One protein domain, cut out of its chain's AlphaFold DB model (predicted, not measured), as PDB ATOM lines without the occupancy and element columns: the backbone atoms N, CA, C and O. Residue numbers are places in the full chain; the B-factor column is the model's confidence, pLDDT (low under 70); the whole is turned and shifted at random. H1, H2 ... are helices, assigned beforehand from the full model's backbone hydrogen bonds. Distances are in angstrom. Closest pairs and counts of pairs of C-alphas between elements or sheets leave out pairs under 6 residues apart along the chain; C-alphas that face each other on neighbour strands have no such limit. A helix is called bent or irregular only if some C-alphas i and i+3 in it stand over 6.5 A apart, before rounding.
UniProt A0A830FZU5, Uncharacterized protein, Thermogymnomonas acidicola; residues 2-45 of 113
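This is residues 2 to 45 of the 113 residues of an uncharacterized protein of Thermogymnomonas acidicola (UniProt A0A830FZU5). Two helices meet near their ends and make an open V with unequal arms: the shorter helix H1 comes first, the chain turns over residues 16 to 18, and the long helix H2 runs away from the corner. The two arms have little contact, and H2 makes most of the length. The printed part has 44 residues with two named helices, in the order H1, H2, and no named strand; its class is all helix. It is only just extended, close to loose, with a radius of gyration of the C-alphas of 14.3 A, and it is flat, with spans of 43 by 25 by 7 A.

From the first printed residue, H1 holds residues 2 to 15. A tight link of 3 residues joins it to H2, residues 19 to 44. H1 and H2 are close but not clearly touching, with 1 pair of C-alphas within 8 A. Their closest C-alphas, those of Thr 13 and Phe 22, are 6.9 A apart. The helices run opposite ways at a steep tilt of 42 degrees, and their centres are 19.4 A apart. In H2 every O i to N i+4 pair is within hydrogen-bond range; in H1, 9 of 10 are. Residues 2 to 11, 14 to 20 and 23 to 45 stand free.

H1 begins at Glu 2, C-alpha (50.777, 76.287, 87.618), and ends at Thr 15, 20.7 A from first to last C-alpha. H2 begins at Glu 19, C-alpha (52.054, 92.742, 70.696), and ends at Glu 44, C-alpha (29.716, 92.201, 101.517), 38.1 A from first to last C-alpha. Neither helix is bent.

The two C-alphas farthest apart, those of Pro 17 and Asp 45, are 43.5 A apart. The printed part has no cut, and its one link between helices is tight. The mean pLDDT of the printed part is 76.2; residues 2 to 17 are under 70. The mean is 61 in H1 and 85 in H2.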
ATOM      1  N   GLU A   2      50.193  74.948  87.887       53.03
ATOM      2  CA  GLU A   2      50.777  76.287  87.618       53.03
ATOM      3  C   GLU A   2      51.738  76.298  86.413       53.03
ATOM      4  O   GLU A   2      51.672  77.205  85.584       53.03
ATOM      5  N   ASP A   3      52.553  75.250  86.253       56.03
ATOM      6  CA  ASP A   3      53.496  75.125  85.128       56.03
ATOM      7  C   ASP A   3      52.809  74.956  83.761       56.03
ATOM      8  O   ASP A   3      53.338  75.386  82.734       56.03
ATOM      9  N   ASP A   4      51.603  74.385  83.743       61.00
ATOM     10  CA  ASP A   4      50.817  74.213  82.518       61.00
ATOM     11  C   ASP A   4      50.244  75.553  82.049       61.00
ATOM     12  O   ASP A   4      50.314  75.890  80.874       61.00
ATOM     13  N   ILE A   5      49.737  76.380  82.967       64.19
ATOM     14  CA  ILE A   5      49.174  77.697  82.631       64.19
ATOM     15  C   ILE A   5      50.250  78.606  82.021       64.19
ATOM     16  O   ILE A   5      49.994  79.311  81.045       64.19
ATOM     17  N   LEU A   6      51.473  78.553  82.554       61.00
ATOM     18  CA  LEU A   6      52.608  79.310  82.027       61.00
ATOM     19  C   LEU A   6      53.076  78.812  80.652       61.00
ATOM     20  O   LEU A   6      53.531  79.627  79.845       61.00
ATOM     21  N   SER A   7      52.955  77.511  80.361       61.56
ATOM     22  CA  SER A   7      53.287  76.960  79.041       61.56
ATOM     23  C   SER A   7      52.242  77.354  77.990       61.56
ATOM     24  O   SER A   7      52.612  77.876  76.939       61.56
ATOM     25  N   TYR A   8      50.949  77.271  78.321       64.12
ATOM     26  CA  TYR A   8      49.865  77.721  77.444       64.12
ATOM     27  C   TYR A   8      49.914  79.233  77.177       64.12
ATOM     28  O   TYR A   8      49.728  79.660  76.039       64.12
ATOM     29  N   LEU A   9      50.234  80.056  78.183       61.50
ATOM     30  CA  LEU A   9      50.427  81.501  77.997       61.50
ATOM     31  C   LEU A   9      51.608  81.820  77.071       61.50
ATOM     32  O   LEU A   9      51.529  82.749  76.270       61.50
ATOM     33  N   ARG A  10      52.695  81.043  77.157       62.97
ATOM     34  CA  ARG A  10      53.886  81.201  76.310       62.97
ATOM     35  C   ARG A  10      53.649  80.760  74.863       62.97
ATOM     36  O   ARG A  10      54.281  81.293  73.953       62.97
ATOM     37  N   ASP A  11      52.766  79.797  74.641       65.69
ATOM     38  CA  ASP A  11      52.415  79.354  73.291       65.69
ATOM     39  C   ASP A  11      51.369  80.273  72.640       65.69
ATOM     40  O   ASP A  11      51.437  80.518  71.432       65.69
ATOM     41  N   LEU A  12      50.489  80.893  73.436       58.53
ATOM     42  CA  LEU A  12      49.563  81.941  72.990       58.53
ATOM     43  C   LEU A  12      50.290  83.223  72.550       58.53
ATOM     44  O   LEU A  12      49.934  83.806  71.529       58.53
ATOM     45  N   THR A  13      51.349  83.643  73.248       59.28
ATOM     46  CA  THR A  13      52.155  84.811  72.833       59.28
ATOM     47  C   THR A  13      52.916  84.591  71.528       59.28
ATOM     48  O   THR A  13      53.202  85.556  70.828       59.28
ATOM     49  N   LYS A  14      53.208  83.338  71.154       61.06
ATOM     50  CA  LYS A  14      53.808  82.997  69.850       61.06
ATOM     51  C   LYS A  14      52.804  82.982  68.697       61.06
ATOM     52  O   LYS A  14      53.220  83.032  67.543       61.06
ATOM     53  N   THR A  15      51.511  82.857  68.996       60.06
ATOM     54  CA  THR A  15      50.433  82.776  67.997       60.06
ATOM     55  C   THR A  15      49.643  84.074  67.845       60.06
ATOM     56  O   THR A  15      48.884  84.198  66.884       60.06
ATOM     57  N   MET A  16      49.827  85.058  68.734       58.84
ATOM     58  CA  MET A  16      49.239  86.387  68.564       58.84
ATOM     59  C   MET A  16      50.018  87.196  67.512       58.84
ATOM     60  O   MET A  16      51.230  87.357  67.647       58.84
ATOM     61  N   PRO A  17      49.348  87.713  66.468       61.75
ATOM     62  CA  PRO A  17      50.010  88.386  65.351       61.75
ATOM     63  C   PRO A  17      50.534  89.800  65.673       61.75
ATOM     64  O   PRO A  17      51.292  90.338  64.871       61.75
ATOM     65  N   ASP A  18      50.162  90.394  66.814       71.50
ATOM     66  CA  ASP A  18      50.611  91.725  67.248       71.50
ATOM     67  C   ASP A  18      50.724  91.805  68.788       71.50
ATOM     68  O   ASP A  18      49.857  91.324  69.522       71.50
ATOM     69  N   GLU A  19      51.791  92.438  69.280       70.88
ATOM     70  CA  GLU A  19      52.054  92.742  70.696       70.88
ATOM     71  C   GLU A  19      50.931  93.599  71.315       70.88
ATOM     72  O   GLU A  19      50.635  93.492  72.514       70.88
ATOM     73  N   SER A  20      50.244  94.394  70.485       75.06
ATOM     74  CA  SER A  20      49.067  95.170  70.889       75.06
ATOM     75  C   SER A  20      47.902  94.279  71.346       75.06
ATOM     76  O   SER A  20      47.334  94.524  72.409       75.06
ATOM     77  N   MET A  21      47.618  93.180  70.632       74.00
ATOM     78  CA  MET A  21      46.536  92.251  70.979       74.00
ATOM     79  C   MET A  21      46.808  91.529  72.299       74.00
ATOM     80  O   MET A  21      45.896  91.342  73.104       74.00
ATOM     81  N   PHE A  22      48.066  91.157  72.551       78.06
ATOM     82  CA  PHE A  22      48.465  90.573  73.831       78.06
ATOM     83  C   PHE A  22      48.303  91.577  74.975       78.06
ATOM     84  O   PHE A  22      47.737  91.253  76.021       78.06
ATOM     85  N   THR A  23      48.755  92.813  74.765       82.12
ATOM     86  CA  THR A  23      48.654  93.885  75.761       82.12
ATOM     87  C   THR A  23      47.200  94.212  76.094       82.12
ATOM     88  O   THR A  23      46.861  94.397  77.266       82.12
ATOM     89  N   ASP A  24      46.325  94.241  75.091       87.62
ATOM     90  CA  ASP A  24      44.895  94.475  75.277       87.62
ATOM     91  C   ASP A  24      44.218  93.316  76.011       87.62
ATOM     92  O   ASP A  24      43.483  93.550  76.972       87.62
ATOM     93  N   ALA A  25      44.544  92.068  75.661       84.81
ATOM     94  CA  ALA A  25      44.037  90.894  76.366       84.81
ATOM     95  C   ALA A  25      44.454  90.886  77.849       84.81
ATOM     96  O   ALA A  25      43.630  90.650  78.733       84.81
ATOM     97  N   VAL A  26      45.718  91.209  78.148       81.31
ATOM     98  CA  VAL A  26      46.210  91.332  79.530       81.31
ATOM     99  C   VAL A  26      45.514  92.482  80.261       81.31
ATOM    100  O   VAL A  26      45.100  92.327  81.412       81.31
ATOM    101  N   ARG A  27      45.341  93.633  79.602       86.19
ATOM    102  CA  ARG A  27      44.623  94.784  80.162       86.19
ATOM    103  C   ARG A  27      43.184  94.419  80.521       86.19
ATOM    104  O   ARG A  27      42.705  94.838  81.575       86.19
ATOM    105  N   ASP A  28      42.502  93.662  79.674       92.31
ATOM    106  CA  ASP A  28      41.120  93.259  79.909       92.31
ATOM    107  C   ASP A  28      41.003  92.226  81.035       92.31
ATOM    108  O   ASP A  28      40.165  92.404  81.921       92.31
ATOM    109  N   LEU A  29      41.923  91.260  81.115       87.94
ATOM    110  CA  LEU A  29      42.014  90.342  82.256       87.94
ATOM    111  C   LEU A  29      42.206  91.088  83.585       87.94
ATOM    112  O   LEU A  29      41.513  90.805  84.566       87.94
ATOM    113  N   ILE A  30      43.102  92.080  83.623       84.38
ATOM    114  CA  ILE A  30      43.325  92.902  84.822       84.38
ATOM    115  C   ILE A  30      42.062  93.696  85.175       84.38
ATOM    116  O   ILE A  30      41.674  93.739  86.344       84.38
ATOM    117  N   LYS A  31      41.391  94.310  84.188       91.06
ATOM    118  CA  LYS A  31      40.127  95.027  84.423       91.06
ATOM    119  C   LYS A  31      39.074  94.107  85.026       91.06
ATOM    120  O   LYS A  31      38.378  94.523  85.951       91.06
ATOM    121  N   ASP A  32      38.928  92.895  84.506       93.19
ATOM    122  CA  ASP A  32      37.898  91.967  84.962       93.19
ATOM    123  C   ASP A  32      38.180  91.447  86.370       93.19
ATOM    124  O   ASP A  32      37.278  91.471  87.208       93.19
ATOM    125  N   PHE A  33      39.439  91.137  86.683       85.81
ATOM    126  CA  PHE A  33      39.853  90.809  88.046       85.81
ATOM    127  C   PHE A  33      39.543  91.946  89.032       85.81
ATOM    128  O   PHE A  33      38.938  91.730  90.084       85.81
ATOM    129  N   VAL A  34      39.893  93.189  88.680       85.62
ATOM    130  CA  VAL A  34      39.618  94.362  89.524       85.62
ATOM    131  C   VAL A  34      38.111  94.556  89.736       85.62
ATOM    132  O   VAL A  34      37.674  94.783  90.867       85.62
ATOM    133  N   LYS A  35      37.295  94.424  88.679       90.19
ATOM    134  CA  LYS A  35      35.826  94.485  88.788       90.19
ATOM    135  C   LYS A  35      35.290  93.404  89.720       90.19
ATOM    136  O   LYS A  35      34.383  93.688  90.500       90.19
ATOM    137  N   GLU A  36      35.808  92.183  89.637       92.19
ATOM    138  CA  GLU A  36      35.373  91.075  90.484       92.19
ATOM    139  C   GLU A  36      35.680  91.346  91.961       92.19
ATOM    140  O   GLU A  36      34.785  91.241  92.805       92.19
ATOM    141  N   VAL A  37      36.900  91.794  92.270       83.19
ATOM    142  CA  VAL A  37      37.299  92.175  93.634       83.19
ATOM    143  C   VAL A  37      36.394  93.279  94.186       83.19
ATOM    144  O   VAL A  37      35.928  93.175  95.323       83.19
ATOM    145  N   PHE A  38      36.099  94.314  93.391       85.19
ATOM    146  CA  PHE A  38      35.175  95.370  93.808       85.19
ATOM    147  C   PHE A  38      33.756  94.847  94.020       85.19
ATOM    148  O   PHE A  38      33.161  95.132  95.056       85.19
ATOM    149  N   ARG A  39      33.214  94.045  93.095       88.00
ATOM    150  CA  ARG A  39      31.870  93.461  93.231       88.00
ATOM    151  C   ARG A  39      31.732  92.641  94.506       88.00
ATOM    152  O   ARG A  39      30.716  92.776  95.181       88.00
ATOM    153  N   ARG A  40      32.739  91.830  94.852       89.19
ATOM    154  CA  ARG A  40      32.735  91.049  96.097       89.19
ATOM    155  C   ARG A  40      32.660  91.958  97.320       89.19
ATOM    156  O   ARG A  40      31.707  91.850  98.083       89.19
ATOM    157  N   LYS A  41      33.566  92.935  97.430       85.62
ATOM    158  CA  LYS A  41      33.586  93.890  98.553       85.62
ATOM    159  C   LYS A  41      32.295  94.708  98.680       85.62
ATOM    160  O   LYS A  41      31.815  94.930  99.782       85.62
ATOM    161  N   LEU A  42      31.709  95.128  97.557       88.31
ATOM    162  CA  LEU A  42      30.447  95.881  97.536       88.31
ATOM    163  C   LEU A  42      29.222  95.011  97.854       88.31
ATOM    164  O   LEU A  42      28.191  95.533  98.265       88.31
ATOM    165  N   SER A  43      29.309  93.697  97.630       84.56
ATOM    166  CA  SER A  43      28.247  92.754  98.003       84.56
ATOM    167  C   SER A  43      28.292  92.415  99.493       84.56
ATOM    168  O   SER A  43      27.255  92.141 100.087       84.56
ATOM    169  N   GLU A  44      29.486  92.440 100.088       92.06
ATOM    170  CA  GLU A  44      29.716  92.201 101.517       92.06
ATOM    171  C   GLU A  44      29.250  93.379 102.391       92.06
ATOM    172  O   GLU A  44      28.784  93.152 103.506       92.06
ATOM    173  N   ASP A  45      29.311  94.616 101.882       90.75
ATOM    174  CA  ASP A  45      28.848  95.819 102.586       90.75
ATOM    175  C   ASP A  45      27.910  96.681 101.708       90.75
ATOM    176  O   ASP A  45      28.365  97.493 100.891       90.75
TER     177      ASP A  45